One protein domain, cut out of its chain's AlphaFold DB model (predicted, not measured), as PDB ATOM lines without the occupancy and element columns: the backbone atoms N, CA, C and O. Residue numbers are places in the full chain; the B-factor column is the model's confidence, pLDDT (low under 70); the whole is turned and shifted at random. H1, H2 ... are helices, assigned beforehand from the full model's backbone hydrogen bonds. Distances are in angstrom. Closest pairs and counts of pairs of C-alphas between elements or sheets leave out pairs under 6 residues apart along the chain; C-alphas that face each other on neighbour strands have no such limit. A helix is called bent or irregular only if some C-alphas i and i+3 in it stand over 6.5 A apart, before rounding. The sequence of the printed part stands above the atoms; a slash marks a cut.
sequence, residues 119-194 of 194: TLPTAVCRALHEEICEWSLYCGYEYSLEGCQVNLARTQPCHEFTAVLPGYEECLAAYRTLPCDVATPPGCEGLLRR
ATOM      1  N   THR A 119     151.802 104.531 247.721       96.31
ATOM      2  CA  THR A 119     152.626 105.414 248.555       96.31
ATOM      3  C   THR A 119     154.109 105.251 248.231       96.31
ATOM      4  O   THR A 119     154.776 106.228 247.879       96.31
ATOM      5  N   LEU A 120     154.614 104.014 248.270       95.50
ATOM      6  CA  LEU A 120     156.017 103.726 247.979       95.50
ATOM      7  C   LEU A 120     156.369 103.952 246.492       95.50
ATOM      8  O   LEU A 120     157.296 104.723 246.242       95.50
ATOM      9  N   PRO A 121     155.639 103.400 245.495       96.50
ATOM     10  CA  PRO A 121     155.922 103.672 244.081       96.50
ATOM     11  C   PRO A 121     155.923 105.166 243.730       96.50
ATOM     12  O   PRO A 121     156.800 105.631 243.003       96.50
ATOM     13  N   THR A 122     154.994 105.948 244.293       97.25
ATOM     14  CA  THR A 122     154.941 107.400 244.067       97.25
ATOM     15  C   THR A 122     156.173 108.100 244.634       97.25
ATOM     16  O   THR A 122     156.732 108.983 243.980       97.25
ATOM     17  N   ALA A 123     156.596 107.729 245.846       97.44
ATOM     18  CA  ALA A 123     157.784 108.297 246.473       97.44
ATOM     19  C   ALA A 123     159.053 107.957 245.677       97.44
ATOM     20  O   ALA A 123     159.833 108.857 245.363       97.44
ATOM     21  N   VAL A 124     159.213 106.691 245.278       97.00
ATOM     22  CA  VAL A 124     160.361 106.235 244.482       97.00
ATOM     23  C   VAL A 124     160.389 106.904 243.112       97.00
ATOM     24  O   VAL A 124     161.445 107.359 242.689       97.00
ATOM     25  N   CYS A 125     159.248 107.043 242.436       97.62
ATOM     26  CA  CYS A 125     159.172 107.757 241.162       97.62
ATOM     27  C   CYS A 125     159.662 109.205 241.267       97.62
ATOM     28  O   CYS A 125     160.431 109.663 240.425       97.62
ATOM     29  N   ARG A 126     159.270 109.924 242.325       97.56
ATOM     30  CA  ARG A 126     159.730 111.304 242.538       97.56
ATOM     31  C   ARG A 126     161.235 111.370 242.788       97.56
ATOM     32  O   ARG A 126     161.889 112.217 242.190       97.56
ATOM     33  N   ALA A 127     161.768 110.465 243.609       96.94
ATOM     34  CA  ALA A 127     163.208 110.369 243.845       96.94
ATOM     35  C   ALA A 127     163.971 110.027 242.555       96.94
ATOM     36  O   ALA A 127     165.002 110.620 242.260       96.94
ATOM     37  N   LEU A 128     163.431 109.123 241.735       95.94
ATOM     38  CA  LEU A 128     164.024 108.757 240.453       95.94
ATOM     39  C   LEU A 128     164.035 109.938 239.478       95.94
ATOM     40  O   LEU A 128     165.036 110.162 238.806       95.94
ATOM     41  N   HIS A 129     162.952 110.717 239.413       96.69
ATOM     42  CA  HIS A 129     162.920 111.941 238.612       96.69
ATOM     43  C   HIS A 129     163.979 112.950 239.059       96.69
ATOM     44  O   HIS A 129     164.596 113.594 238.216       96.69
ATOM     45  N   GLU A 130     164.185 113.098 240.367       97.12
ATOM     46  CA  GLU A 130     165.225 113.966 240.914       97.12
ATOM     47  C   GLU A 130     166.617 113.507 240.468       97.12
ATOM     48  O   GLU A 130     167.310 114.280 239.811       97.12
ATOM     49  N   GLU A 131     166.970 112.238 240.687       96.88
ATOM     50  CA  GLU A 131     168.281 111.685 240.309       96.88
ATOM     51  C   GLU A 131     168.519 111.733 238.781       96.88
ATOM     52  O   GLU A 131     169.604 112.109 238.333       96.88
ATOM     53  N   ILE A 132     167.500 111.447 237.954       95.94
ATOM     54  CA  ILE A 132     167.583 111.586 236.485       95.94
ATOM     55  C   ILE A 132     167.871 113.035 236.094       95.94
ATOM     56  O   ILE A 132     168.703 113.290 235.217       95.94
ATOM     57  N   CYS A 133     167.171 113.993 236.699       97.31
ATOM     58  CA  CYS A 133     167.310 115.398 236.343       97.31
ATOM     59  C   CYS A 133     168.625 116.000 236.845       97.31
ATOM     60  O   CYS A 133     169.230 116.798 236.128       97.31
ATOM     61  N   GLU A 134     169.102 115.602 238.025       96.94
ATOM     62  CA  GLU A 134     170.423 115.985 238.527       96.94
ATOM     63  C   GLU A 134     171.536 115.456 237.621       96.94
ATOM     64  O   GLU A 134     172.412 116.221 237.206       96.94
ATOM     65  N   TRP A 135     171.463 114.178 237.235       97.12
ATOM     66  CA  TRP A 135     172.400 113.581 236.286       97.12
ATOM     67  C   TRP A 135     172.347 114.267 234.912       97.12
ATOM     68  O   TRP A 135     173.381 114.635 234.351       97.12
ATOM     69  N   SER A 136     171.144 114.523 234.389       96.06
ATOM     70  CA  SER A 136     170.959 115.175 233.085       96.06
ATOM     71  C   SER A 136     171.518 116.596 233.074       96.06
ATOM     72  O   SER A 136     172.123 117.019 232.086       96.06
ATOM     73  N   LEU A 137     171.359 117.330 234.177       96.06
ATOM     74  CA  LEU A 137     171.942 118.655 234.353       96.06
ATOM     75  C   LEU A 137     173.473 118.584 234.437       96.06
ATOM     76  O   LEU A 137     174.153 119.358 233.765       96.06
ATOM     77  N   TYR A 138     174.021 117.642 235.212       95.81
ATOM     78  CA  TYR A 138     175.467 117.421 235.318       95.81
ATOM     79  C   TYR A 138     176.108 117.126 233.954       95.81
ATOM     80  O   TYR A 138     177.156 117.684 233.621       95.81
ATOM     81  N   CYS A 139     175.450 116.308 233.135       96.50
ATOM     82  CA  CYS A 139     175.903 115.959 231.791       96.50
ATOM     83  C   CYS A 139     175.600 117.024 230.723       96.50
ATOM     84  O   CYS A 139     176.039 116.885 229.579       96.50
ATOM     85  N   GLY A 140     174.884 118.098 231.075       95.56
ATOM     86  CA  GLY A 140     174.554 119.201 230.171       95.56
ATOM     87  C   GLY A 140     173.426 118.909 229.174       95.56
ATOM     88  O   GLY A 140     173.314 119.616 228.173       95.56
ATOM     89  N   TYR A 141     172.599 117.888 229.421       94.06
ATOM     90  CA  TYR A 141     171.414 117.574 228.610       94.06
ATOM     91  C   TYR A 141     170.219 118.466 228.933       94.06
ATOM     92  O   TYR A 141     169.390 118.728 228.064       94.06
ATOM     93  N   GLU A 142     170.151 118.954 230.169       94.94
ATOM     94  CA  GLU A 142     169.081 119.819 230.646       94.94
ATOM     95  C   GLU A 142     169.631 121.174 231.087       94.94
ATOM     96  O   GLU A 142     170.731 121.279 231.626       94.94
ATOM     97  N   TYR A 143     168.847 122.230 230.867       91.00
ATOM     98  CA  TYR A 143     169.232 123.598 231.239       91.00
ATOM     99  C   TYR A 143     168.837 123.957 232.676       91.00
ATOM    100  O   TYR A 143     169.368 124.916 233.238       91.00
ATOM    101  N   SER A 144     167.886 123.227 233.266       96.31
ATOM    102  CA  SER A 144     167.456 123.425 234.649       96.31
ATOM    103  C   SER A 144     166.869 122.155 235.260       96.31
ATOM    104  O   SER A 144     166.177 121.382 234.595       96.31
ATOM    105  N   LEU A 145     167.098 121.983 236.565       95.44
ATOM    106  CA  LEU A 145     166.527 120.881 237.340       95.44
ATOM    107  C   LEU A 145     164.991 120.947 237.353       95.44
ATOM    108  O   LEU A 145     164.321 119.959 237.074       95.44
ATOM    109  N   GLU A 146     164.436 122.134 237.606       96.69
ATOM    110  CA  GLU A 146     162.987 122.360 237.657       96.69
ATOM    111  C   GLU A 146     162.307 122.041 236.318       96.69
ATOM    112  O   GLU A 146     161.283 121.360 236.285       96.69
ATOM    113  N   GLY A 147     162.889 122.489 235.197       97.00
ATOM    114  CA  GLY A 147     162.338 122.240 233.863       97.00
ATOM    115  C   GLY A 147     162.289 120.751 233.533       97.00
ATOM    116  O   GLY A 147     161.262 120.258 233.054       97.00
ATOM    117  N   CYS A 148     163.360 120.028 233.866       97.81
ATOM    118  CA  CYS A 148     163.420 118.580 233.724       97.81
ATOM    119  C   CYS A 148     162.362 117.879 234.594       97.81
ATOM    120  O   CYS A 148     161.576 117.081 234.079       97.81
ATOM    121  N   GLN A 149     162.261 118.226 235.881       96.81
ATOM    122  CA  GLN A 149     161.298 117.604 236.796       96.81
ATOM    123  C   GLN A 149     159.847 117.845 236.362       96.81
ATOM    124  O   GLN A 149     159.033 116.920 236.389       96.81
ATOM    125  N   VAL A 150     159.513 119.056 235.902       96.62
ATOM    126  CA  VAL A 150     158.185 119.374 235.351       96.62
ATOM    127  C   VAL A 150     157.898 118.546 234.098       96.62
ATOM    128  O   VAL A 150     156.783 118.046 233.924       96.62
ATOM    129  N   ASN A 151     158.886 118.378 233.217       96.81
ATOM    130  CA  ASN A 151     158.731 117.563 232.017       96.81
ATOM    131  C   ASN A 151     158.515 116.077 232.349       96.81
ATOM    132  O   ASN A 151     157.592 115.463 231.802       96.81
ATOM    133  N   LEU A 152     159.303 115.512 233.269       95.94
ATOM    134  CA  LEU A 152     159.135 114.129 233.719       95.94
ATOM    135  C   LEU A 152     157.795 113.930 234.428       95.94
ATOM    136  O   LEU A 152     157.051 113.028 234.069       95.94
ATOM    137  N   ALA A 153     157.404 114.823 235.338       95.38
ATOM    138  CA  ALA A 153     156.110 114.739 236.016       95.38
ATOM    139  C   ALA A 153     154.912 114.786 235.047       95.38
ATOM    140  O   ALA A 153     153.869 114.200 235.331       95.38
ATOM    141  N   ARG A 154     155.053 115.464 233.900       96.44
ATOM    142  CA  ARG A 154     154.027 115.512 232.848       96.44
ATOM    143  C   ARG A 154     153.995 114.250 231.985       96.44
ATOM    144  O   ARG A 154     152.920 113.835 231.571       96.44
ATOM    145  N   THR A 155     155.156 113.701 231.641       95.31
ATOM    146  CA  THR A 155     155.272 112.578 230.689       95.31
ATOM    147  C   THR A 155     155.223 111.211 231.370       95.31
ATOM    148  O   THR A 155     154.796 110.233 230.761       95.31
ATOM    149  N   GLN A 156     155.616 111.148 232.639       94.94
ATOM    150  CA  GLN A 156     155.629 109.962 233.489       94.94
ATOM    151  C   GLN A 156     155.056 110.315 234.871       94.94
ATOM    152  O   GLN A 156     155.777 110.393 235.863       94.94
ATOM    153  N   PRO A 157     153.752 110.598 234.967       95.88
ATOM    154  CA  PRO A 157     153.169 111.043 236.223       95.88
ATOM    155  C   PRO A 157     153.224 109.933 237.282       95.88
ATOM    156  O   PRO A 157     152.671 108.849 237.114       95.88
ATOM    157  N   CYS A 158     153.844 110.229 238.425       96.25
ATOM    158  CA  CYS A 158     154.152 109.215 239.439       96.25
ATOM    159  C   CYS A 158     152.944 108.487 240.045       96.25
ATOM    160  O   CYS A 158     153.108 107.410 240.605       96.25
ATOM    161  N   HIS A 159     151.741 109.058 239.940       94.12
ATOM    162  CA  HIS A 159     150.518 108.439 240.453       94.12
ATOM    163  C   HIS A 159     150.008 107.277 239.583       94.12
ATOM    164  O   HIS A 159     149.085 106.580 239.996       94.12
ATOM    165  N   GLU A 160     150.564 107.087 238.383       94.38
ATOM    166  CA  GLU A 160     150.195 105.984 237.488       94.38
ATOM    167  C   GLU A 160     150.894 104.665 237.842       94.38
ATOM    168  O   GLU A 160     150.463 103.620 237.367       94.38
ATOM    169  N   PHE A 161     151.943 104.690 238.670       95.56
ATOM    170  CA  PHE A 161     152.678 103.483 239.043       95.56
ATOM    171  C   PHE A 161     152.028 102.764 240.231       95.56
ATOM    172  O   PHE A 161     151.614 103.388 241.210       95.56
ATOM    173  N   THR A 162     151.951 101.440 240.142       96.19
ATOM    174  CA  THR A 162     151.294 100.539 241.103       96.19
ATOM    175  C   THR A 162     152.279  99.639 241.843       96.19
ATOM    176  O   THR A 162     151.945  99.122 242.907       96.19
ATOM    177  N   ALA A 163     153.507  99.494 241.337       94.88
ATOM    178  CA  ALA A 163     154.554  98.724 241.995       94.88
ATOM    179  C   ALA A 163     155.957  99.288 241.743       94.88
ATOM    180  O   ALA A 163     156.204 100.019 240.779       94.88
ATOM    181  N   VAL A 164     156.876  98.901 242.628       94.62
ATOM    182  CA  VAL A 164     158.315  99.145 242.519       94.62
ATOM    183  C   VAL A 164     159.061  97.824 242.704       94.62
ATOM    184  O   VAL A 164     158.745  97.048 243.606       94.62
ATOM    185  N   LEU A 165     160.037  97.556 241.838       92.06
ATOM    186  CA  LEU A 165     160.867  96.358 241.919       92.06
ATOM    187  C   LEU A 165     161.896  96.452 243.063       92.06
ATOM    188  O   LEU A 165     162.356  97.547 243.405       92.06
ATOM    189  N   PRO A 166     162.321  95.307 243.630       89.50
ATOM    190  CA  PRO A 166     163.496  95.245 244.490       89.50
ATOM    191  C   PRO A 166     164.719  95.792 243.749       89.50
ATOM    192  O   PRO A 166     164.850  95.598 242.542       89.50
ATOM    193  N   GLY A 167     165.624  96.452 244.467       90.38
ATOM    194  CA  GLY A 167     166.802  97.073 243.856       90.38
ATOM    195  C   GLY A 167     166.643  98.564 243.531       90.38
ATOM    196  O   GLY A 167     167.523  99.158 242.905       90.38
ATOM    197  N   TYR A 168     165.513  99.185 243.904       93.56
ATOM    198  CA  TYR A 168     165.265 100.598 243.599       93.56
ATOM    199  C   TYR A 168     166.298 101.528 244.244       93.56
ATOM    200  O   TYR A 168     166.656 102.539 243.652       93.56
ATOM    201  N   GLU A 169     166.813 101.183 245.423       94.69
ATOM    202  CA  GLU A 169     167.809 101.990 246.133       94.69
ATOM    203  C   GLU A 169     169.152 101.988 245.402       94.69
ATOM    204  O   GLU A 169     169.764 103.040 245.214       94.69
ATOM    205  N   GLU A 170     169.582 100.821 244.926       94.81
ATOM    206  CA  GLU A 170     170.776 100.659 244.107       94.81
ATOM    207  C   GLU A 170     170.631 101.392 242.773       94.81
ATOM    208  O   GLU A 170     171.570 102.057 242.338       94.81
ATOM    209  N   CYS A 171     169.448 101.325 242.154       95.00
ATOM    210  CA  CYS A 171     169.148 102.083 240.945       95.00
ATOM    211  C   CYS A 171     169.287 103.598 241.172       95.00
ATOM    212  O   CYS A 171     169.998 104.269 240.421       95.00
ATOM    213  N   LEU A 172     168.651 104.135 242.219       94.81
ATOM    214  CA  LEU A 172     168.736 105.559 242.559       94.81
ATOM    215  C   LEU A 172     170.188 105.973 242.817       94.81
ATOM    216  O   LEU A 172     170.661 106.966 242.272       94.81
ATOM    217  N   ALA A 173     170.935 105.176 243.583       94.75
ATOM    218  CA  ALA A 173     172.337 105.454 243.873       94.75
ATOM    219  C   ALA A 173     173.229 105.416 242.620       94.75
ATOM    220  O   ALA A 173     174.208 106.165 242.541       94.75
ATOM    221  N   ALA A 174     172.912 104.567 241.639       95.38
ATOM    222  CA  ALA A 174     173.727 104.396 240.444       95.38
ATOM    223  C   ALA A 174     173.766 105.653 239.560       95.38
ATOM    224  O   ALA A 174     174.820 105.935 238.983       95.38
ATOM    225  N   TYR A 175     172.690 106.452 239.517       94.38
ATOM    226  CA  TYR A 175     172.646 107.718 238.767       94.38
ATOM    227  C   TYR A 175     173.758 108.696 239.167       94.38
ATOM    228  O   TYR A 175     174.325 109.375 238.313       94.38
ATOM    229  N   ARG A 176     174.176 108.685 240.436       90.31
ATOM    230  CA  ARG A 176     175.235 109.566 240.962       90.31
ATOM    231  C   ARG A 176     176.623 109.277 240.398       90.31
ATOM    232  O   ARG A 176     177.523 110.104 240.507       90.31
ATOM    233  N   THR A 177     176.816 108.084 239.844       93.00
ATOM    234  CA  THR A 177     178.094 107.631 239.271       93.00
ATOM    235  C   THR A 177     177.977 107.263 237.795       93.00
ATOM    236  O   THR A 177     178.946 106.790 237.201       93.00
ATOM    237  N   LEU A 178     176.798 107.468 237.206       95.81
ATOM    238  CA  LEU A 178     176.486 107.066 235.845       95.81
ATOM    239  C   LEU A 178     177.260 107.941 234.841       95.81
ATOM    240  O   LEU A 178     177.129 109.167 234.873       95.81
ATOM    241  N   PRO A 179     178.052 107.349 233.930       95.75
ATOM    242  CA  PRO A 179     178.704 108.097 232.859       95.75
ATOM    243  C   PRO A 179     177.686 108.798 231.949       95.75
ATOM    244  O   PRO A 179     176.602 108.275 231.709       95.75
ATOM    245  N   CYS A 180     178.045 109.962 231.400       96.19
ATOM    246  CA  CYS A 180     177.120 110.751 230.577       96.19
ATOM    247  C   CYS A 180     176.701 110.066 229.268       96.19
ATOM    248  O   CYS A 180     175.657 110.383 228.720       96.19
ATOM    249  N   ASP A 181     177.481 109.110 228.769       94.94
ATOM    250  CA  ASP A 181     177.164 108.319 227.580       94.94
ATOM    251  C   ASP A 181     176.224 107.131 227.855       94.94
ATOM    252  O   ASP A 181     175.867 106.403 226.927       94.94
ATOM    253  N   VAL A 182     175.780 106.947 229.104       93.56
ATOM    254  CA  VAL A 182     174.848 105.891 229.508       93.56
ATOM    255  C   VAL A 182     173.525 106.513 229.952       93.56
ATOM    256  O   VAL A 182     173.461 107.189 230.966       93.56
ATOM    257  N   ALA A 183     172.445 106.247 229.214       87.12
ATOM    258  CA  ALA A 183     171.142 106.872 229.468       87.12
ATOM    259  C   ALA A 183     170.398 106.324 230.701       87.12
ATOM    260  O   ALA A 183     169.528 106.995 231.249       87.12
ATOM    261  N   THR A 184     170.667 105.083 231.111       90.56
ATOM    262  CA  THR A 184     169.959 104.427 232.219       90.56
ATOM    263  C   THR A 184     170.899 103.448 232.917       90.56
ATOM    264  O   THR A 184     171.532 102.639 232.230       90.56
ATOM    265  N   PRO A 185     171.019 103.483 234.257       91.56
ATOM    266  CA  PRO A 185     171.831 102.512 234.967       91.56
ATOM    267  C   PRO A 185     171.304 101.080 234.783       91.56
ATOM    268  O   PRO A 185     170.088 100.868 234.715       91.56
ATOM    269  N   PRO A 186     172.188 100.068 234.750       86.25
ATOM    270  CA  PRO A 186     171.769  98.672 234.758       86.25
ATOM    271  C   PRO A 186     170.851  98.375 235.951       86.25
ATOM    272  O   PRO A 186     171.144  98.776 237.074       86.25
ATOM    273  N   GLY A 187     169.746  97.667 235.712       81.31
ATOM    274  CA  GLY A 187     168.772  97.323 236.757       81.31
ATOM    275  C   GLY A 187     167.743  98.414 237.080       81.31
ATOM    276  O   GLY A 187     166.802  98.143 237.815       81.31
ATOM    277  N   CYS A 188     167.860  99.612 236.498       89.75
ATOM    278  CA  CYS A 188     166.808 100.634 236.577       89.75
ATOM    279  C   CYS A 188     165.680 100.430 235.553       89.75
ATOM    280  O   CYS A 188     164.619 101.048 235.662       89.75
ATOM    281  N   GLU A 189     165.905  99.603 234.530       86.75
ATOM    282  CA  GLU A 189     164.914  99.353 233.486       86.75
ATOM    283  C   GLU A 189     163.687  98.632 234.058       86.75
ATOM    284  O   GLU A 189     163.793  97.587 234.698       86.75
ATOM    285  N   GLY A 190     162.505  99.213 233.839       86.19
ATOM    286  CA  GLY A 190     161.248  98.654 234.335       86.19
ATOM    287  C   GLY A 190     161.121  98.642 235.861       86.19
ATOM    288  O   GLY A 190     160.303  97.885 236.379       86.19
ATOM    289  N   LEU A 191     161.909  99.456 236.580       92.12
ATOM    290  CA  LEU A 191     161.872  99.541 238.043       92.12
ATOM    291  C   LEU A 191     160.470  99.864 238.582       92.12
ATOM    292  O   LEU A 191     160.067  99.337 239.614       92.12
ATOM    293  N   LEU A 192     159.736 100.727 237.879       93.50
ATOM    294  CA  LEU A 192     158.369 101.118 238.207       93.50
ATOM    295  C   LEU A 192     157.390 100.468 237.224       93.50
ATOM    296  O   LEU A 192     157.607 100.513 236.011       93.50
ATOM    297  N   ARG A 193     156.301  99.896 237.747       92.00
ATOM    298  CA  ARG A 193     155.254  99.206 236.971       92.00
ATOM    299  C   ARG A 193     153.918  99.925 237.087       92.00
ATOM    300  O   ARG A 193     153.669 100.580 238.099       92.00
ATOM    301  N   ARG A 194     153.105  99.851 236.033       88.56
ATOM    302  CA  ARG A 194     151.791 100.502 235.930       88.56
ATOM    303  C   ARG A 194     150.690  99.467 236.073       88.56
ATOM    304  O   ARG A 194     150.791  98.442 235.375       88.56
TER     305      ARG A 194
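AT A GLANCE: This is residues 119 to 194 of the 194 residues of an uncharacterized protein of Myxococcales bacterium (UniProt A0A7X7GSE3). One long helix, H1, runs through the middle, with the shorter helices H2 and H3 packed on different sides of it and kept apart from each other. The link from H2 to H3, residues 156 to 167, passes the end of H1 where that helix begins, and residues 176 to 194, after H3, fold back toward that same end, where a short antiparallel pairing ties 192 to 193 to 163 to 164. The printed part has 76 residues with three named helices, H1, H2 and H3 in that order along the chain, and no named strand; the class is all helix, with 39 residues in the helices. The whole is compact, with a radius of gyration of the C-alphas of 11.8 A, and its C-alphas span 32 by 24 by 14 A.

HOW THE PARTS SIT: H1, residues 119 to 138, is the longest helix and touches both of the others. H2, residues 145 to 155, touches H1, and of H1 residues 129 to 137 alone touch H2. The closest C-alphas of H1 and H2 are those of Cys 133 and Leu 145, 5.6 A apart. The two helices run opposite ways at a steep tilt of 48 degrees, with their centres 10.0 A apart. H3, residues 168 to 175, also touches H1, and their closest C-alphas, those of Leu 128 and Leu 172, are 6.1 A apart. H1 and H3 run the same way at a shallow tilt of 8 degrees, with their centres 9.8 A apart. H2 and H3 are apart, though they follow each other in the chain. In H1 and H2 every O i to N i+4 pair is within hydrogen-bond range; in H3 it is 3 of 4.

IN THESE COORDINATES: H1 has 20 residues and measures 29.0 A from C-alpha 119 at (152.626, 105.414, 248.555) to C-alpha 138 at (175.467, 117.421, 235.318). H2 has 11 residues, Leu 145 to Thr 155, and measures 15.5 A. H3 has 8 residues, Tyr 168 to Tyr 175, measures 11.3 A and ends with C-alpha 175 at (172.646, 107.718, 238.767). No helix is bent or irregular.

THE WHOLE: The two C-alphas farthest apart are those of Thr 119 and Asp 181, at 32.4 A, while the first and last printed C-alphas, 119 and 194, are 13.6 A apart. The printed part has no cut and ends at Arg 194, the chain's last residue. The link from H1 to H2 is short, with 6 residues, and the link from H2 to H3 is long, with 12. The mean pLDDT of the printed part is 94.4, and no printed residue is under 70.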